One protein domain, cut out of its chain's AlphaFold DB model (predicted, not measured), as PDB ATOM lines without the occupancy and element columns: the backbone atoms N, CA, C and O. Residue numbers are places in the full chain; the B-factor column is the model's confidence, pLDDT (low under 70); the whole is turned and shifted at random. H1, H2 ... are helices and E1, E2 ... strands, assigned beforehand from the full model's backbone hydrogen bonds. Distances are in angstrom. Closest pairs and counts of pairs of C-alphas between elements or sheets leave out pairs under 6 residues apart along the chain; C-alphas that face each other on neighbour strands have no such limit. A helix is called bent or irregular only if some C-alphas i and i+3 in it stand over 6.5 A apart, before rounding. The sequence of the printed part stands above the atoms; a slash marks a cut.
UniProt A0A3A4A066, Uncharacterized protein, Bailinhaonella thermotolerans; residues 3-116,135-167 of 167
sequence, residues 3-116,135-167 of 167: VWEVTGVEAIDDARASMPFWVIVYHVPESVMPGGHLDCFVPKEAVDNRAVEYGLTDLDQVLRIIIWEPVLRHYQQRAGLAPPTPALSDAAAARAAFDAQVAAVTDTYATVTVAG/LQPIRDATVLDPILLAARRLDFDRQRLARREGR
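Overview. This is residues 3 to 116 and 135 to 167 of the 167 residues of an uncharacterized protein of Bailinhaonella thermotolerans (UniProt A0A3A4A066). A strongly twisted sheet of four strands curls round the kinked helix H2, and H3 crosses H2 on its side away from the sheet. H1 packs on H2, H5 packs on H1 and reaches outward, and short H4 is over E1. The printed part has 147 residues with nine named elements, E1 E2 E3 H1 H2 H3 E4 H4 H5, class mixed; the sheet, E3 E2 E1 E4, is mixed. It is compact, radius of gyration of the C-alphas 16.3 A, spanning 49 by 40 by 27 A.

Along the chain. E1, residues 3 to 12, begins at C-alpha 3 (283.447, 434.030, 293.134) and is 26.2 A long. E2 is 21 to 27, E3 37 to 43, H1 46 to 54. H2, 59 to 75, 24.8 A, is only just irregular, C-alphas 67 and 70 being 6.8 A apart, with a kink of 33 degrees near 69. H3 is 91 to 108, 26.3 A; E4 110 to 114; H4 136 to 141. H5, 146 to 165, 28.6 A, ends at C-alpha 165 (312.183, 409.239, 315.952).

Arrangement. E1, E2 and E3 form a meander, each strand the antiparallel neighbour of the one before, through two hairpins: N 7 and O 25, and N 24 and O 40, are each 2.9 A apart, within hydrogen-bond range. E4 is parallel to E1, N 6 to O 113 2.8 A. H2 on one face makes two layers, sheet and helix; its closest C-alphas to E4 are Trp 68 and Val 112, 6.9 A. H4 is on the same face, C-alphas of Val 9 and Pro 137 closest, 6.9 A. H3 only grazes the sheet, with residues 102 to 106. H3 touches H2 at a steep tilt of 52 degrees, the C-alphas of Tyr 75 and Val 105 closest, 6.9 A. The hub H1 touches H2, about perpendicular at 90 degrees, C-alphas of Ala 51 and Val 62 closest, 5.8 A. H5 touches H1 with residues 149 to 156 alone, C-alphas of Val 52 and Arg 153 closest, 5.5 A. Every O i to N i+4 pair is within range in H1, H4 and H5, but 11 of 13 in H2 and 13 of 14 in H3.

Size, cuts and confidence. The C-alphas farthest apart, Gly 35 and Glu 165, are 49.9 A apart. Residues 117 to 134 are not printed; C-alphas 116 and 135 are 9.0 A apart across the cut. The link H2 to H3 is long. pLDDT is under 70 at residues 15 to 17 and 166 to 167.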
ATOM      1  N   VAL A   3     284.000 435.358 293.439       94.56
ATOM      2  CA  VAL A   3     283.447 434.030 293.134       94.56
ATOM      3  C   VAL A   3     284.361 433.343 292.139       94.56
ATOM      4  O   VAL A   3     284.614 433.872 291.061       94.56
ATOM      5  N   TRP A   4     284.847 432.170 292.525       96.94
ATOM      6  CA  TRP A   4     285.551 431.242 291.654       96.94
ATOM      7  C   TRP A   4     284.545 430.180 291.235       96.94
ATOM      8  O   TRP A   4     283.955 429.507 292.082       96.94
ATOM      9  N   GLU A   5     284.300 430.047 289.943       96.31
ATOM     10  CA  GLU A   5     283.348 429.074 289.417       96.31
ATOM     11  C   GLU A   5     284.101 428.007 288.636       96.31
ATOM     12  O   GLU A   5     284.771 428.312 287.655       96.31
ATOM     13  N   VAL A   6     283.979 426.749 289.051       96.12
ATOM     14  CA  VAL A   6     284.426 425.604 288.256       96.12
ATOM     15  C   VAL A   6     283.429 425.407 287.122       96.12
ATOM     16  O   VAL A   6     282.270 425.062 287.368       96.12
ATOM     17  N   THR A   7     283.871 425.622 285.890       93.88
ATOM     18  CA  THR A   7     283.012 425.596 284.698       93.88
ATOM     19  C   THR A   7     283.153 424.313 283.891       93.88
ATOM     20  O   THR A   7     282.247 423.974 283.129       93.88
ATOM     21  N   GLY A   8     284.240 423.563 284.082       91.81
ATOM     22  CA  GLY A   8     284.445 422.294 283.399       91.81
ATOM     23  C   GLY A   8     285.657 421.522 283.895       91.81
ATOM     24  O   GLY A   8     286.467 422.014 284.685       91.81
ATOM     25  N   VAL A   9     285.773 420.298 283.392       93.94
ATOM     26  CA  VAL A   9     286.968 419.479 283.539       93.94
ATOM     27  C   VAL A   9     287.246 418.721 282.248       93.94
ATOM     28  O   VAL A   9     286.327 418.194 281.618       93.94
ATOM     29  N   GLU A  10     288.520 418.629 281.887       92.00
ATOM     30  CA  GLU A  10     288.994 417.836 280.757       92.00
ATOM     31  C   GLU A  10     290.004 416.784 281.223       92.00
ATOM     32  O   GLU A  10     290.806 417.019 282.129       92.00
ATOM     33  N   ALA A  11     289.956 415.599 280.614       91.44
ATOM     34  CA  ALA A  11     290.947 414.554 280.830       91.44
ATOM     35  C   ALA A  11     292.064 414.685 279.791       91.44
ATOM     36  O   ALA A  11     291.798 414.646 278.589       91.44
ATOM     37  N   ILE A  12     293.310 414.773 280.250       89.62
ATOM     38  CA  ILE A  12     294.491 414.661 279.395       89.62
ATOM     39  C   ILE A  12     295.177 413.330 279.696       89.62
ATOM     40  O   ILE A  12     295.797 413.153 280.745       89.62
ATOM     41  N   ASP A  13     295.065 412.409 278.742       83.69
ATOM     42  CA  ASP A  13     295.608 411.046 278.789       83.69
ATOM     43  C   ASP A  13     296.713 410.826 277.740       83.69
ATOM     44  O   ASP A  13     296.835 409.746 277.162       83.69
ATOM     45  N   ASP A  14     297.506 411.862 277.441       76.25
ATOM     46  CA  ASP A  14     298.576 411.750 276.448       76.25
ATOM     47  C   ASP A  14     299.603 410.689 276.877       76.25
ATOM     48  O   ASP A  14     300.321 410.856 277.860       76.25
ATOM     49  N   ALA A  15     299.711 409.614 276.093       60.09
ATOM     50  CA  ALA A  15     300.678 408.536 276.291       60.09
ATOM     51  C   ALA A  15     302.146 409.008 276.227       60.09
ATOM     52  O   ALA A  15     303.050 408.250 276.580       60.09
ATOM     53  N   ARG A  16     302.400 410.233 275.746       66.38
ATOM     54  CA  ARG A  16     303.721 410.879 275.720       66.38
ATOM     55  C   ARG A  16     303.978 411.782 276.925       66.38
ATOM     56  O   ARG A  16     305.135 412.132 277.158       66.38
ATOM     57  N   ALA A  17     302.945 412.175 277.671       62.91
ATOM     58  CA  ALA A  17     303.118 412.910 278.915       62.91
ATOM     59  C   ALA A  17     303.636 411.958 280.000       62.91
ATOM     60  O   ALA A  17     303.260 410.789 280.058       62.91
ATOM     61  N   SER A  18     304.505 412.452 280.884       70.94
ATOM     62  CA  SER A  18     305.062 411.642 281.976       70.94
ATOM     63  C   SER A  18     304.004 411.169 282.979       70.94
ATOM     64  O   SER A  18     304.258 410.217 283.713       70.94
ATOM     65  N   MET A  19     302.833 411.817 283.021       80.88
ATOM     66  CA  MET A  19     301.686 411.412 283.832       80.88
ATOM     67  C   MET A  19     300.368 411.976 283.268       80.88
ATOM     68  O   MET A  19     300.395 413.034 282.640       80.88
ATOM     69  N   PRO A  20     299.219 411.309 283.486       90.50
ATOM     70  CA  PRO A  20     297.912 411.820 283.081       90.50
ATOM     71  C   PRO A  20     297.401 412.914 284.034       90.50
ATOM     72  O   PRO A  20     297.642 412.869 285.248       90.50
ATOM     73  N   PHE A  21     296.628 413.862 283.497       93.38
ATOM     74  CA  PHE A  21     296.097 415.012 284.235       93.38
ATOM     75  C   PHE A  21     294.586 415.184 284.052       93.38
ATOM     76  O   PHE A  21     294.008 414.820 283.028       93.38
ATOM     77  N   TRP A  22     293.967 415.801 285.049       94.94
ATOM     78  CA  TRP A  22     292.728 416.550 284.922       94.94
ATOM     79  C   TRP A  22     293.067 418.024 284.707       94.94
ATOM     80  O   TRP A  22     293.916 418.566 285.414       94.94
ATOM     81  N   VAL A  23     292.392 418.684 283.774       95.31
ATOM     82  CA  VAL A  23     292.402 420.145 283.658       95.31
ATOM     83  C   VAL A  23     291.086 420.648 284.214       95.31
ATOM     84  O   VAL A  23     290.047 420.454 283.593       95.31
ATOM     85  N   ILE A  24     291.120 421.232 285.409       96.62
ATOM     86  CA  ILE A  24     289.944 421.851 286.023       96.62
ATOM     87  C   ILE A  24     289.916 423.311 285.598       96.62
ATOM     88  O   ILE A  24     290.854 424.059 285.886       96.62
ATOM     89  N   VAL A  25     288.835 423.693 284.929       95.44
ATOM     90  CA  VAL A  25     288.661 425.015 284.338       95.44
ATOM     91  C   VAL A  25     287.863 425.895 285.287       95.44
ATOM     92  O   VAL A  25     286.766 425.524 285.719       95.44
ATOM     93  N   TYR A  26     288.403 427.073 285.582       96.56
ATOM     94  CA  TYR A  26     287.756 428.078 286.411       96.56
ATOM     95  C   TYR A  26     287.427 429.321 285.598       96.56
ATOM     96  O   TYR A  26     288.256 429.827 284.837       96.56
ATOM     97  N   HIS A  27     286.243 429.865 285.843       95.56
ATOM     98  CA  HIS A  27     286.000 431.286 285.675       95.56
ATOM     99  C   HIS A  27     286.361 431.997 286.988       95.56
ATOM    100  O   HIS A  27     285.892 431.619 288.068       95.56
ATOM    101  N   VAL A  28     287.234 432.998 286.901       95.50
ATOM    102  CA  VAL A  28     287.769 433.750 288.042       95.50
ATOM    103  C   VAL A  28     287.590 435.254 287.823       95.50
ATOM    104  O   VAL A  28     287.463 435.698 286.684       95.50
ATOM    105  N   PRO A  29     287.585 436.077 288.882       93.44
ATOM    106  CA  PRO A  29     287.543 437.528 288.726       93.44
ATOM    107  C   PRO A  29     288.755 438.077 287.954       93.44
ATOM    108  O   PRO A  29     289.869 437.579 288.101       93.44
ATOM    109  N   GLU A  30     288.572 439.188 287.234       92.94
ATOM    110  CA  GLU A  30     289.657 439.925 286.550       92.94
ATOM    111  C   GLU A  30     290.781 440.375 287.507       92.94
ATOM    112  O   GLU A  30     291.932 440.531 287.103       92.94
ATOM    113  N   SER A  31     290.468 440.564 288.796       90.75
ATOM    114  CA  SER A  31     291.450 440.853 289.852       90.75
ATOM    115  C   SER A  31     292.389 439.680 290.150       90.75
ATOM    116  O   SER A  31     293.485 439.900 290.664       90.75
ATOM    117  N   VAL A  32     291.968 438.451 289.846       92.06
ATOM    118  CA  VAL A  32     292.756 437.226 290.022       92.06
ATOM    119  C   VAL A  32     293.588 436.951 288.776       92.06
ATOM    120  O   VAL A  32     294.791 436.710 288.883       92.06
ATOM    121  N   MET A  33     292.957 436.973 287.600       91.75
ATOM    122  CA  MET A  33     293.619 436.725 286.323       91.75
ATOM    123  C   MET A  33     292.964 437.558 285.214       91.75
ATOM    124  O   MET A  33     291.750 437.445 285.029       91.75
ATOM    125  N   PRO A  34     293.745 438.349 284.451       91.31
ATOM    126  CA  PRO A  34     293.226 439.056 283.288       91.31
ATOM    127  C   PRO A  34     292.572 438.093 282.291       91.31
ATOM    128  O   PRO A  34     293.176 437.086 281.919       91.31
ATOM    129  N   GLY A  35     291.350 438.397 281.859       90.75
ATOM    130  CA  GLY A  35     290.547 437.528 280.992       90.75
ATOM    131  C   GLY A  35     289.727 436.470 281.737       90.75
ATOM    132  O   GLY A  35     289.025 435.691 281.095       90.75
ATOM    133  N   GLY A  36     289.798 436.439 283.073       92.44
ATOM    134  CA  GLY A  36     288.876 435.707 283.942       92.44
ATOM    135  C   GLY A  36     288.876 434.188 283.787       92.44
ATOM    136  O   GLY A  36     287.913 433.533 284.174       92.44
ATOM    137  N   HIS A  37     289.931 433.608 283.221       92.94
ATOM    138  CA  HIS A  37     290.002 432.185 282.909       92.94
ATOM    139  C   HIS A  37     291.275 431.573 283.480       92.94
ATOM    140  O   HIS A  37     292.363 432.075 283.214       92.94
ATOM    141  N   LEU A  38     291.135 430.495 284.246       95.00
ATOM    142  CA  LEU A  38     292.255 429.793 284.862       95.00
ATOM    143  C   LEU A  38     292.118 428.282 284.665       95.00
ATOM    144  O   LEU A  38     291.167 427.675 285.157       95.00
ATOM    145  N   ASP A  39     293.141 427.680 284.065       95.06
ATOM    146  CA  ASP A  39     293.286 426.231 283.945       95.06
ATOM    147  C   ASP A  39     294.188 425.681 285.051       95.06
ATOM    148  O   ASP A  39     295.350 426.077 285.200       95.06
ATOM    149  N   CYS A  40     293.665 424.737 285.832       95.69
ATOM    150  CA  CYS A  40     294.427 424.038 286.860       95.69
ATOM    151  C   CYS A  40     294.717 422.599 286.435       95.69
ATOM    152  O   CYS A  40     293.815 421.765 286.372       95.69
ATOM    153  N   PHE A  41     295.997 422.299 286.222       94.50
ATOM    154  CA  PHE A  41     296.479 420.955 285.919       94.50
ATOM    155  C   PHE A  41     296.656 420.158 287.212       94.50
ATOM    156  O   PHE A  41     297.524 420.457 288.035       94.50
ATOM    157  N   VAL A  42     295.829 419.133 287.386       94.81
ATOM    158  CA  VAL A  42     295.807 418.262 288.561       94.81
ATOM    159  C   VAL A  42     296.190 416.852 288.115       94.81
ATOM    160  O   VAL A  42     295.443 416.247 287.349       94.81
ATOM    161  N   PRO A  43     297.331 416.291 288.556       94.38
ATOM    162  CA  PRO A  43     297.666 414.900 288.259       94.38
ATOM    163  C   PRO A  43     296.519 413.973 288.670       94.38
ATOM    164  O   PRO A  43     295.958 414.157 289.751       94.38
ATOM    165  N   LYS A  44     296.169 412.961 287.866       93.69
ATOM    166  CA  LYS A  44     295.048 412.066 288.229       93.69
ATOM    167  C   LYS A  44     295.278 411.358 289.571       93.69
ATOM    168  O   LYS A  44     294.344 411.201 290.351       93.69
ATOM    169  N   GLU A  45     296.533 411.035 289.891       93.06
ATOM    170  CA  GLU A  45     296.933 410.473 291.191       93.06
ATOM    171  C   GLU A  45     296.703 411.416 292.384       93.06
ATOM    172  O   GLU A  45     296.652 410.962 293.527       93.06
ATOM    173  N   ALA A  46     296.538 412.724 292.152       94.06
ATOM    174  CA  ALA A  46     296.286 413.682 293.220       94.06
ATOM    175  C   ALA A  46     294.970 413.382 293.951       94.06
ATOM    176  O   ALA A  46     294.883 413.649 295.146       94.06
ATOM    177  N   VAL A  47     293.981 412.782 293.275       95.31
ATOM    178  CA  VAL A  47     292.723 412.358 293.907       95.31
ATOM    179  C   VAL A  47     293.002 411.348 295.021       95.31
ATOM    180  O   VAL A  47     292.640 411.584 296.174       95.31
ATOM    181  N   ASP A  48     293.740 410.281 294.721       94.56
ATOM    182  CA  ASP A  48     294.124 409.301 295.736       94.56
ATOM    183  C   ASP A  48     295.038 409.911 296.799       94.56
ATOM    184  O   ASP A  48     294.877 409.637 297.985       94.56
ATOM    185  N   ASN A  49     296.006 410.741 296.397       93.56
ATOM    186  CA  ASN A  49     296.948 411.344 297.337       93.56
ATOM    187  C   ASN A  49     296.217 412.222 298.355       93.56
ATOM    188  O   ASN A  49     296.475 412.103 299.551       93.56
ATOM    189  N   ARG A  50     295.252 413.042 297.920       95.69
ATOM    190  CA  ARG A  50     294.427 413.843 298.834       95.69
ATOM    191  C   ARG A  50     293.501 412.978 299.677       95.69
ATOM    192  O   ARG A  50     293.365 413.245 300.871       95.69
ATOM    193  N   ALA A  51     292.929 411.915 299.113       96.12
ATOM    194  CA  ALA A  51     292.167 410.944 299.891       96.12
ATOM    195  C   ALA A  51     293.020 410.350 301.026       96.12
ATOM    196  O   ALA A  51     292.603 410.345 302.185       96.12
ATOM    197  N   VAL A  52     294.257 409.942 300.728       94.56
ATOM    198  CA  VAL A  52     295.197 409.406 301.719       94.56
ATOM    199  C   VAL A  52     295.592 410.466 302.731       94.56
ATOM    200  O   VAL A  52     295.439 410.214 303.919       94.56
ATOM    201  N   GLU A  53     296.077 411.633 302.313       93.50
ATOM    202  CA  GLU A  53     296.594 412.686 303.197       93.50
ATOM    203  C   GLU A  53     295.545 413.157 304.213       93.50
ATOM    204  O   GLU A  53     295.821 413.241 305.416       93.50
ATOM    205  N   TYR A  54     294.315 413.366 303.749       94.12
ATOM    206  CA  TYR A  54     293.203 413.830 304.575       94.12
ATOM    207  C   TYR A  54     292.377 412.691 305.180       94.12
ATOM    208  O   TYR A  54     291.443 412.958 305.935       94.12
ATOM    209  N   GLY A  55     292.719 411.428 304.904       93.44
ATOM    210  CA  GLY A  55     292.007 410.253 305.413       93.44
ATOM    211  C   GLY A  55     290.530 410.255 305.021       93.44
ATOM    212  O   GLY A  55     289.672 410.094 305.889       93.44
ATOM    213  N   LEU A  56     290.253 410.524 303.746       95.44
ATOM    214  CA  LEU A  56     288.921 410.611 303.159       95.44
ATOM    215  C   LEU A  56     288.619 409.350 302.354       95.44
ATOM    216  O   LEU A  56     289.482 408.818 301.659       95.44
ATOM    217  N   THR A  57     287.369 408.908 302.418       95.00
ATOM    218  CA  THR A  57     286.845 407.789 301.617       95.00
ATOM    219  C   THR A  57     285.727 408.225 300.674       95.00
ATOM    220  O   THR A  57     285.210 407.412 299.918       95.00
ATOM    221  N   ASP A  58     285.331 409.495 300.743       95.75
ATOM    222  CA  ASP A  58     284.285 410.096 299.925       95.75
ATOM    223  C   ASP A  58     284.918 410.986 298.853       95.75
ATOM    224  O   ASP A  58     285.657 411.925 299.168       95.75
ATOM    225  N   LEU A  59     284.628 410.688 297.585       96.50
ATOM    226  CA  LEU A  59     285.198 411.402 296.449       96.50
ATOM    227  C   LEU A  59     284.778 412.875 296.437       96.50
ATOM    228  O   LEU A  59     285.589 413.725 296.083       96.50
ATOM    229  N   ASP A  60     283.565 413.210 296.882       96.75
ATOM    230  CA  ASP A  60     283.115 414.606 296.910       96.75
ATOM    231  C   ASP A  60     283.907 415.450 297.921       96.75
ATOM    232  O   ASP A  60     284.230 416.611 297.655       96.75
ATOM    233  N   GLN A  61     284.307 414.862 299.051       96.75
ATOM    234  CA  GLN A  61     285.193 415.525 300.013       96.75
ATOM    235  C   GLN A  61     286.597 415.738 299.442       96.75
ATOM    236  O   GLN A  61     287.203 416.784 299.672       96.75
ATOM    237  N   VAL A  62     287.103 414.779 298.665       97.69
ATOM    238  CA  VAL A  62     288.395 414.905 297.977       97.69
ATOM    239  C   VAL A  62     288.335 415.994 296.907       97.69
ATOM    240  O   VAL A  62     289.207 416.861 296.855       97.69
ATOM    241  N   LEU A  63     287.278 416.000 296.093       97.81
ATOM    242  CA  LEU A  63     287.052 417.016 295.068       97.81
ATOM    243  C   LEU A  63     286.935 418.413 295.676       97.81
ATOM    244  O   LEU A  63     287.519 419.346 295.129       97.81
ATOM    245  N   ARG A  64     286.272 418.559 296.832       97.25
ATOM    246  CA  ARG A  64     286.239 419.825 297.580       97.25
ATOM    247  C   ARG A  64     287.649 420.331 297.886       97.25
ATOM    248  O   ARG A  64     287.899 421.517 297.715       97.25
ATOM    249  N   ILE A  65     288.563 419.467 298.322       97.00
ATOM    250  CA  ILE A  65     289.952 419.870 298.589       97.00
ATOM    251  C   ILE A  65     290.630 420.330 297.302       97.00
ATOM    252  O   ILE A  65     291.158 421.439 297.255       97.00
ATOM    253  N   ILE A  66     290.547 419.515 296.249       97.25
ATOM    254  CA  ILE A  66     291.189 419.790 294.959       97.25
ATOM    255  C   ILE A  66     290.750 421.146 294.394       97.25
ATOM    256  O   ILE A  66     291.600 421.913 293.943       97.25
ATOM    257  N   ILE A  67     289.453 421.472 294.447       97.19
ATOM    258  CA  ILE A  67     288.959 422.732 293.871       97.19
ATOM    259  C   ILE A  67     289.264 423.966 294.724       97.19
ATOM    260  O   ILE A  67     289.307 425.084 294.215       97.19
ATOM    261  N   TRP A  68     289.488 423.781 296.024       96.88
ATOM    262  CA  TRP A  68     289.832 424.876 296.929       96.88
ATOM    263  C   TRP A  68     291.329 425.171 296.966       96.88
ATOM    264  O   TRP A  68     291.703 426.304 297.256       96.88
ATOM    265  N   GLU A  69     292.201 424.213 296.653       94.88
ATOM    266  CA  GLU A  69     293.656 424.417 296.652       94.88
ATOM    267  C   GLU A  69     294.158 425.643 295.870       94.88
ATOM    268  O   GLU A  69     294.949 426.403 296.445       94.88
ATOM    269  N   PRO A  70     293.744 425.894 294.609       94.69
ATOM    270  CA  PRO A  70     294.188 427.090 293.891       94.69
ATOM    271  C   PRO A  70     293.706 428.381 294.567       94.69
ATOM    272  O   PRO A  70     294.463 429.349 294.657       94.69
ATOM    273  N   VAL A  71     292.489 428.372 295.117       94.75
ATOM    274  CA  VAL A  71     291.886 429.520 295.812       94.75
ATOM    275  C   VAL A  71     292.635 429.815 297.106       94.75
ATOM    276  O   VAL A  71     293.081 430.940 297.332       94.75
ATOM    277  N   LEU A  72     292.856 428.792 297.937       94.38
ATOM    278  CA  LEU A  72     293.612 428.919 299.180       94.38
ATOM    279  C   LEU A  72     295.024 429.440 298.911       94.38
ATOM    280  O   LEU A  72     295.466 430.352 299.603       94.38
ATOM    281  N   ARG A  73     295.705 428.928 297.877       92.38
ATOM    282  CA  ARG A  73     297.041 429.400 297.483       92.38
ATOM    283  C   ARG A  73     297.037 430.877 297.091       92.38
ATOM    284  O   ARG A  73     297.955 431.597 297.480       92.38
ATOM    285  N   HIS A  74     296.021 431.329 296.354       93.56
ATOM    286  CA  HIS A  74     295.900 432.725 295.938       93.56
ATOM    287  C   HIS A  74     295.734 433.672 297.139       93.56
ATOM    288  O   HIS A  74     296.431 434.682 297.233       93.56
ATOM    289  N   TYR A  75     294.869 433.332 298.101       93.38
ATOM    290  CA  TYR A  75     294.610 434.199 299.261       93.38
ATOM    291  C   TYR A  75     295.549 433.965 300.445       93.38
ATOM    292  O   TYR A  75     295.494 434.722 301.414       93.38
ATOM    293  N   GLN A  76     296.436 432.971 300.383       90.62
ATOM    294  CA  GLN A  76     297.207 432.495 301.528       90.62
ATOM    295  C   GLN A  76     297.974 433.610 302.256       90.62
ATOM    296  O   GLN A  76     297.859 433.756 303.471       90.62
ATOM    297  N   GLN A  77     298.733 434.425 301.516       87.69
ATOM    298  CA  GLN A  77     299.510 435.524 302.101       87.69
ATOM    299  C   GLN A  77     298.608 436.624 302.663       87.69
ATOM    300  O   GLN A  77     298.856 437.139 303.749       87.69
ATOM    301  N   ARG A  78     297.541 436.965 301.933       88.25
ATOM    302  CA  ARG A  78     296.621 438.047 302.299       88.25
ATOM    303  C   ARG A  78     295.792 437.707 303.538       88.25
ATOM    304  O   ARG A  78     295.519 438.597 304.334       88.25
ATOM    305  N   ALA A  79     295.435 436.436 303.696       86.31
ATOM    306  CA  ALA A  79     294.681 435.909 304.826       86.31
ATOM    307  C   ALA A  79     295.579 435.450 305.997       86.31
ATOM    308  O   ALA A  79     295.068 434.963 307.001       86.31
ATOM    309  N   GLY A  80     296.909 435.575 305.885       88.62
ATOM    310  CA  GLY A  80     297.845 435.152 306.935       88.62
ATOM    311  C   GLY A  80     297.841 433.640 307.196       88.62
ATOM    312  O   GLY A  80     298.095 433.205 308.318       88.62
ATOM    313  N   LEU A  81     297.530 432.833 306.179       87.50
ATOM    314  CA  LEU A  81     297.402 431.382 306.300       87.50
ATOM    315  C   LEU A  81     298.758 430.684 306.116       87.50
ATOM    316  O   LEU A  81     299.587 431.059 305.282       87.50
ATOM    317  N   ALA A  82     298.982 429.617 306.879       85.88
ATOM    318  CA  ALA A  82     300.138 428.751 306.674       85.88
ATOM    319  C   ALA A  82     299.940 427.860 305.430       85.88
ATOM    320  O   ALA A  82     298.806 427.451 305.158       85.88
ATOM    321  N   PRO A  83     301.016 427.502 304.698       82.44
ATOM    322  CA  PRO A  83     300.908 426.562 303.591       82.44
ATOM    323  C   PRO A  83     300.319 425.227 304.066       82.44
ATOM    324  O   PRO A  83     300.752 424.714 305.107       82.44
ATOM    325  N   PRO A  84     299.367 424.634 303.328       78.75
ATOM    326  CA  PRO A  84     298.827 423.334 303.689       78.75
ATOM    327  C   PRO A  84     299.936 422.279 303.621       78.75
ATOM    328  O   PRO A  84     300.590 422.094 302.596       78.75
ATOM    329  N   THR A  85     300.152 421.575 304.733       83.88
ATOM    330  CA  THR A  85     301.133 420.482 304.848       83.88
ATOM    331  C   THR A  85     300.467 419.208 305.382       83.88
ATOM    332  O   THR A  85     300.870 418.668 306.416       83.88
ATOM    333  N   PRO A  86     299.419 418.698 304.701       84.75
ATOM    334  CA  PRO A  86     298.599 417.607 305.226       84.75
ATOM    335  C   PRO A  86     299.407 416.312 305.416       84.75
ATOM    336  O   PRO A  86     299.215 415.614 306.407       84.75
ATOM    337  N   ALA A  87     300.413 416.067 304.569       82.44
ATOM    338  CA  ALA A  87     301.353 414.950 304.691       82.44
ATOM    339  C   ALA A  87     302.200 414.950 305.987       82.44
ATOM    340  O   ALA A  87     302.805 413.933 306.327       82.44
ATOM    341  N   LEU A  88     302.285 416.078 306.705       81.12
ATOM    342  CA  LEU A  88     303.053 416.204 307.954       81.12
ATOM    343  C   LEU A  88     302.182 416.094 309.214       81.12
ATOM    344  O   LEU A  88     302.715 415.978 310.320       81.12
ATOM    345  N   SER A  89     300.862 416.106 309.049       84.19
ATOM    346  CA  SER A  89     299.884 416.090 310.138       84.19
ATOM    347  C   SER A  89     299.164 414.742 310.200       84.19
ATOM    348  O   SER A  89     299.325 413.881 309.334       84.19
ATOM    349  N   ASP A  90     298.401 414.479 311.258       88.44
ATOM    350  CA  ASP A  90     297.370 413.442 311.171       88.44
ATOM    351  C   ASP A  90     296.176 413.922 310.340       88.44
ATOM    352  O   ASP A  90     296.008 415.115 310.096       88.44
ATOM    353  N   ALA A  91     295.374 412.970 309.856       90.50
ATOM    354  CA  ALA A  91     294.265 413.261 308.951       90.50
ATOM    355  C   ALA A  91     293.232 414.201 309.580       90.50
ATOM    356  O   ALA A  91     292.699 415.072 308.898       90.50
ATOM    357  N   ALA A  92     292.941 414.031 310.871       91.44
ATOM    358  CA  ALA A  92     291.949 414.853 311.551       91.44
ATOM    359  C   ALA A  92     292.435 416.301 311.671       91.44
ATOM    360  O   ALA A  92     291.690 417.218 311.323       91.44
ATOM    361  N   ALA A  93     293.693 416.501 312.068       91.44
ATOM    362  CA  ALA A  93     294.324 417.812 312.115       91.44
ATOM    363  C   ALA A  93     294.422 418.459 310.724       91.44
ATOM    364  O   ALA A  93     294.129 419.644 310.584       91.44
ATOM    365  N   ALA A  94     294.768 417.689 309.685       92.62
ATOM    366  CA  ALA A  94     294.823 418.179 308.308       92.62
ATOM    367  C   ALA A  94     293.454 418.685 307.824       92.62
ATOM    368  O   ALA A  94     293.365 419.788 307.285       92.62
ATOM    369  N   ARG A  95     292.378 417.923 308.068       94.50
ATOM    370  CA  ARG A  95     291.007 418.338 307.725       94.50
ATOM    371  C   ARG A  95     290.574 419.580 308.497       94.50
ATOM    372  O   ARG A  95     290.101 420.526 307.884       94.50
ATOM    373  N   ALA A  96     290.798 419.608 309.811       94.00
ATOM    374  CA  ALA A  96     290.441 420.757 310.641       94.00
ATOM    375  C   ALA A  96     291.180 422.034 310.203       94.00
ATOM    376  O   ALA A  96     290.575 423.101 310.115       94.00
ATOM    377  N   ALA A  97     292.473 421.924 309.878       93.88
ATOM    378  CA  ALA A  97     293.254 423.039 309.355       93.88
ATOM    379  C   ALA A  97     292.731 423.511 307.991       93.88
ATOM    380  O   ALA A  97     292.585 424.712 307.782       93.88
ATOM    381  N   PHE A  98     292.410 422.587 307.083       95.62
ATOM    382  CA  PHE A  98     291.821 422.922 305.787       95.62
ATOM    383  C   PHE A  98     290.465 423.624 305.938       95.62
ATOM    384  O   PHE A  98     290.261 424.682 305.347       95.62
ATOM    385  N   ASP A  99     289.562 423.100 306.770       95.81
ATOM    386  CA  ASP A  99     288.254 423.717 307.015       95.81
ATOM    387  C   ASP A  99     288.391 425.122 307.620       95.81
ATOM    388  O   ASP A  99     287.683 426.039 307.204       95.81
ATOM    389  N   ALA A 100     289.344 425.323 308.535       94.62
ATOM    390  CA  ALA A 100     289.647 426.640 309.092       94.62
ATOM    391  C   ALA A 100     290.179 427.617 308.030       94.62
ATOM    392  O   ALA A 100     289.779 428.781 308.011       94.62
ATOM    393  N   GLN A 101     291.044 427.155 307.122       95.12
ATOM    394  CA  GLN A 101     291.539 427.972 306.011       95.12
ATOM    395  C   GLN A 101     290.411 428.348 305.045       95.12
ATOM    396  O   GLN A 101     290.286 429.515 304.674       95.12
ATOM    397  N   VAL A 102     289.554 427.391 304.680       96.00
ATOM    398  CA  VAL A 102     288.385 427.639 303.823       96.00
ATOM    399  C   VAL A 102     287.432 428.636 304.478       96.00
ATOM    400  O   VAL A 102     286.979 429.560 303.806       96.00
ATOM    401  N   ALA A 103     287.163 428.502 305.778       95.31
ATOM    402  CA  ALA A 103     286.328 429.445 306.518       95.31
ATOM    403  C   ALA A 103     286.930 430.860 306.523       95.31
ATOM    404  O   ALA A 103     286.232 431.812 306.188       95.31
ATOM    405  N   ALA A 104     288.229 430.994 306.812       94.38
ATOM    406  CA  ALA A 104     288.921 432.283 306.803       94.38
ATOM    407  C   ALA A 104     288.888 432.957 305.419       94.38
ATOM    408  O   ALA A 104     288.696 434.169 305.317       94.38
ATOM    409  N   VAL A 105     289.040 432.179 304.342       95.44
ATOM    410  CA  VAL A 105     288.938 432.707 302.975       95.44
ATOM    411  C   VAL A 105     287.501 433.089 302.625       95.44
ATOM    412  O   VAL A 105     287.284 434.146 302.031       95.44
ATOM    413  N   THR A 106     286.526 432.273 303.020       95.56
ATOM    414  CA  THR A 106     285.103 432.484 302.714       95.56
ATOM    415  C   THR A 106     284.522 433.697 303.426       95.56
ATOM    416  O   THR A 106     283.732 434.426 302.835       95.56
ATOM    417  N   ASP A 107     284.931 433.944 304.669       92.62
ATOM    418  CA  ASP A 107     284.417 435.049 305.479       92.62
ATOM    419  C   ASP A 107     284.733 436.426 304.870       92.62
ATOM    420  O   ASP A 107     283.922 437.347 304.920       92.62
ATOM    421  N   THR A 108     285.906 436.565 304.246       91.12
ATOM    422  CA  THR A 108     286.417 437.880 303.830       91.12
ATOM    423  C   THR A 108     286.661 438.012 302.326       91.12
ATOM    424  O   THR A 108     286.476 439.096 301.764       91.12
ATOM    425  N   TYR A 109     287.083 436.947 301.644       93.44
ATOM    426  CA  TYR A 109     287.686 437.064 300.317       93.44
ATOM    427  C   TYR A 109     286.845 436.417 299.228       93.44
ATOM    428  O   TYR A 109     286.358 437.138 298.352       93.44
ATOM    429  N   ALA A 110     286.661 435.095 299.269       95.06
ATOM    430  CA  ALA A 110     286.159 434.359 298.117       95.06
ATOM    431  C   ALA A 110     285.396 433.073 298.440       95.06
ATOM    432  O   ALA A 110     285.637 432.423 299.451       95.06
ATOM    433  N   THR A 111     284.538 432.668 297.507       96.00
ATOM    434  CA  THR A 111     283.817 431.387 297.514       96.00
ATOM    435  C   THR A 111     284.093 430.596 296.243       96.00
ATOM    436  O   THR A 111     284.204 431.191 295.171       96.00
ATOM    437  N   VAL A 112     284.106 429.263 296.343       96.06
ATOM    438  CA  VAL A 112     284.136 428.357 295.184       96.06
ATOM    439  C   VAL A 112     282.742 427.803 294.910       96.06
ATOM    440  O   VAL A 112     282.070 427.314 295.819       96.06
ATOM    441  N   THR A 113     282.319 427.852 293.652       94.75
ATOM    442  CA  THR A 113     281.073 427.257 293.151       94.75
ATOM    443  C   THR A 113     281.378 426.305 292.000       94.75
ATOM    444  O   THR A 113     282.439 426.387 291.387       94.75
ATOM    445  N   VAL A 114     280.469 425.372 291.719       92.19
ATOM    446  CA  VAL A 114     280.612 424.403 290.623       92.19
ATOM    447  C   VAL A 114     279.391 424.520 289.721       92.19
ATOM    448  O   VAL A 114     278.255 424.364 290.186       92.19
ATOM    449  N   ALA A 115     279.611 424.795 288.437       87.25
ATOM    450  CA  ALA A 115     278.544 424.894 287.456       87.25
ATOM    451  C   ALA A 115     277.752 423.575 287.397       87.25
ATOM    452  O   ALA A 115     278.316 422.481 287.390       87.25
ATOM    453  N   GLY A 116     276.420 423.671 287.399       73.19
ATOM    454  CA  GLY A 116     275.538 422.495 287.357       73.19
ATOM    455  C   GLY A 116     275.365 421.730 288.674       73.19
ATOM    456  O   GLY A 116     274.503 420.856 288.741       73.19
ATOM    457  N   LEU A 135     282.192 418.687 287.476       95.12
ATOM    458  CA  LEU A 135     283.116 417.696 288.029       95.12
ATOM    459  C   LEU A 135     282.667 416.247 287.770       95.12
ATOM    460  O   LEU A 135     283.367 415.310 288.163       95.12
ATOM    461  N   GLN A 136     281.529 416.036 287.098       93.31
ATOM    462  CA  GLN A 136     281.011 414.702 286.785       93.31
ATOM    463  C   GLN A 136     282.028 413.793 286.073       93.31
ATOM    464  O   GLN A 136     282.124 412.637 286.475       93.31
ATOM    465  N   PRO A 137     282.850 414.263 285.110       93.69
ATOM    466  CA  PRO A 137     283.826 413.389 284.460       93.69
ATOM    467  C   PRO A 137     284.853 412.781 285.424       93.69
ATOM    468  O   PRO A 137     285.237 411.626 285.247       93.69
ATOM    469  N   ILE A 138     285.264 413.506 286.476       95.00
ATOM    470  CA  ILE A 138     286.140 412.927 287.505       95.00
ATOM    471  C   ILE A 138     285.376 411.865 288.298       95.00
ATOM    472  O   ILE A 138     285.926 410.795 288.554       95.00
ATOM    473  N   ARG A 139     284.114 412.131 288.661       95.31
ATOM    474  CA  ARG A 139     283.271 411.176 289.402       95.31
ATOM    475  C   ARG A 139     283.023 409.888 288.635       95.31
ATOM    476  O   ARG A 139     283.089 408.818 289.227       95.31
ATOM    477  N   ASP A 140     282.776 409.991 287.336       94.38
ATOM    478  CA  ASP A 140     282.528 408.830 286.481       94.38
ATOM    479  C   ASP A 140     283.796 407.990 286.282       94.38
ATOM    480  O   ASP A 140     283.725 406.765 286.202       94.38
ATOM    481  N   ALA A 141     284.961 408.637 286.207       93.31
ATOM    482  CA  ALA A 141     286.233 407.972 285.936       93.31
ATOM    483  C   ALA A 141     286.973 407.485 287.189       93.31
ATOM    484  O   ALA A 141     287.935 406.724 287.058       93.31
ATOM    485  N   THR A 142     286.580 407.933 288.385       94.56
ATOM    486  CA  THR A 142     287.365 407.713 289.605       94.56
ATOM    487  C   THR A 142     286.593 406.912 290.636       94.56
ATOM    488  O   THR A 142     285.527 407.310 291.096       94.56
ATOM    489  N   VAL A 143     287.192 405.803 291.066       93.88
ATOM    490  CA  VAL A 143     286.726 405.008 292.202       93.88
ATOM    491  C   VAL A 143     287.833 404.993 293.242       93.88
ATOM    492  O   VAL A 143     288.947 404.561 292.963       93.88
ATOM    493  N   LEU A 144     287.515 405.463 294.447       94.31
ATOM    494  CA  LEU A 144     288.423 405.390 295.585       94.31
ATOM    495  C   LEU A 144     288.478 403.945 296.095       94.31
ATOM    496  O   LEU A 144     287.521 403.469 296.703       94.31
ATOM    497  N   ASP A 145     289.586 403.243 295.847       93.81
ATOM    498  CA  ASP A 145     289.788 401.879 296.349       93.81
ATOM    499  C   ASP A 145     290.166 401.912 297.844       93.81
ATOM    500  O   ASP A 145     291.280 402.319 298.194       93.81
ATOM    501  N   PRO A 146     289.287 401.457 298.755       90.69
ATOM    502  CA  PRO A 146     289.535 401.555 300.189       90.69
ATOM    503  C   PRO A 146     290.736 400.718 300.656       90.69
ATOM    504  O   PRO A 146     291.383 401.088 301.637       90.69
ATOM    505  N   ILE A 147     291.061 399.615 299.973       92.25
ATOM    506  CA  ILE A 147     292.190 398.746 300.324       92.25
ATOM    507  C   ILE A 147     293.499 399.438 299.944       92.25
ATOM    508  O   ILE A 147     294.417 399.518 300.767       92.25
ATOM    509  N   LEU A 148     293.577 399.988 298.729       90.62
ATOM    510  CA  LEU A 148     294.756 400.730 298.278       90.62
ATOM    511  C   LEU A 148     294.974 402.000 299.107       90.62
ATOM    512  O   LEU A 148     296.108 402.286 299.501       90.62
ATOM    513  N   LEU A 149     293.903 402.732 299.424       92.12
ATOM    514  CA  LEU A 149     293.983 403.920 300.273       92.12
ATOM    515  C   LEU A 149     294.478 403.579 301.683       92.12
ATOM    516  O   LEU A 149     295.360 404.269 302.200       92.12
ATOM    517  N   ALA A 150     293.980 402.499 302.294       89.00
ATOM    518  CA  ALA A 150     294.446 402.050 303.606       89.00
ATOM    519  C   ALA A 150     295.929 401.640 303.588       89.00
ATOM    520  O   ALA A 150     296.683 402.021 304.487       89.00
ATOM    521  N   ALA A 151     296.372 400.919 302.553       90.94
ATOM    522  CA  ALA A 151     297.773 400.534 302.392       90.94
ATOM    523  C   ALA A 151     298.691 401.762 302.262       90.94
ATOM    524  O   ALA A 151     299.656 401.896 303.015       90.94
ATOM    525  N   ARG A 152     298.340 402.712 301.385       89.38
ATOM    526  CA  ARG A 152     299.091 403.969 301.222       89.38
ATOM    527  C   ARG A 152     299.106 404.796 302.506       89.38
ATOM    528  O   ARG A 152     300.125 405.399 302.842       89.38
ATOM    529  N   ARG A 153     298.003 404.806 303.257       86.69
ATOM    530  CA  ARG A 153     297.922 405.515 304.537       86.69
ATOM    531  C   ARG A 153     298.900 404.955 305.564       86.69
ATOM    532  O   ARG A 153     299.590 405.736 306.216       86.69
ATOM    533  N   LEU A 154     299.001 403.630 305.669       87.44
ATOM    534  CA  LEU A 154     299.979 402.982 306.545       87.44
ATOM    535  C   LEU A 154     301.411 403.393 306.186       87.44
ATOM    536  O   LEU A 154     302.208 403.655 307.086       87.44
ATOM    537  N   ASP A 155     301.735 403.504 304.899       86.94
ATOM    538  CA  ASP A 155     303.062 403.944 304.463       86.94
ATOM    539  C   ASP A 155     303.341 405.412 304.815       86.94
ATOM    540  O   ASP A 155     304.427 405.729 305.308       86.94
ATOM    541  N   PHE A 156     302.353 406.300 304.669       83.31
ATOM    542  CA  PHE A 156     302.451 407.690 305.134       83.31
ATOM    543  C   PHE A 156     302.676 407.776 306.648       83.31
ATOM    544  O   PHE A 156     303.564 408.497 307.115       83.31
ATOM    545  N   ASP A 157     301.899 407.023 307.427       83.19
ATOM    546  CA  ASP A 157     302.008 407.020 308.883       83.19
ATOM    547  C   ASP A 157     303.369 406.455 309.339       83.19
ATOM    548  O   ASP A 157     303.992 407.033 310.237       83.19
ATOM    549  N   ARG A 158     303.894 405.415 308.669       85.38
ATOM    550  CA  ARG A 158     305.257 404.887 308.884       85.38
ATOM    551  C   ARG A 158     306.332 405.937 308.611       85.38
ATOM    552  O   ARG A 158     307.197 406.155 309.457       85.38
ATOM    553  N   GLN A 159     306.275 406.616 307.464       83.81
ATOM    554  CA  GLN A 159     307.241 407.669 307.120       83.81
ATOM    555  C   GLN A 159     307.213 408.821 308.130       83.81
ATOM    556  O   GLN A 159     308.256 409.372 308.491       83.81
ATOM    557  N   ARG A 160     306.023 409.184 308.616       81.00
ATOM    558  CA  ARG A 160     305.862 410.232 309.625       81.00
ATOM    559  C   ARG A 160     306.463 409.830 310.972       81.00
ATOM    560  O   ARG A 160     307.106 410.669 311.599       81.00
ATOM    561  N   LEU A 161     306.264 408.587 311.415       81.56
ATOM    562  CA  LEU A 161     306.861 408.072 312.652       81.56
ATOM    563  C   LEU A 161     308.391 408.063 312.572       81.56
ATOM    564  O   LEU A 161     309.039 408.644 313.438       81.56
ATOM    565  N   ALA A 162     308.960 407.554 311.474       82.94
ATOM    566  CA  ALA A 162     310.410 407.547 311.262       82.94
ATOM    567  C   ALA A 162     311.032 408.959 311.334       82.94
ATOM    568  O   ALA A 162     312.108 409.151 311.895       82.94
ATOM    569  N   ARG A 163     310.336 409.983 310.819       78.69
ATOM    570  CA  ARG A 163     310.780 411.390 310.910       78.69
ATOM    571  C   ARG A 163     310.693 411.984 312.319       78.69
ATOM    572  O   ARG A 163     311.364 412.982 312.575       78.69
ATOM    573  N   ARG A 164     309.840 411.442 313.193       72.31
ATOM    574  CA  ARG A 164     309.723 411.874 314.598       72.31
ATOM    575  C   ARG A 164     310.794 411.236 315.477       72.31
ATOM    576  O   ARG A 164     311.274 411.910 316.372       72.31
ATOM    577  N   GLU A 165     311.159 409.987 315.203       70.75
ATOM    578  CA  GLU A 165     312.183 409.239 315.952       70.75
ATOM    579  C   GLU A 165     313.621 409.618 315.559       70.75
ATOM    580  O   GLU A 165     314.544 409.434 316.343       70.75
ATOM    581  N   GLY A 166     313.822 410.166 314.356       60.62
ATOM    582  CA  GLY A 166     315.115 410.684 313.890       60.62
ATOM    583  C   GLY A 166     315.437 412.127 314.312       60.62
ATOM    584  O   GLY A 166     316.310 412.739 313.697       60.62
ATOM    585  N   ARG A 167     314.711 412.693 315.284       48.66
ATOM    586  CA  ARG A 167     314.950 414.012 315.897       48.66
ATOM    587  C   ARG A 167     315.218 413.852 317.386       48.66
ATOM    588  O   ARG A 167     315.952 414.712 317.913       48.66
TER     589      ARG A 167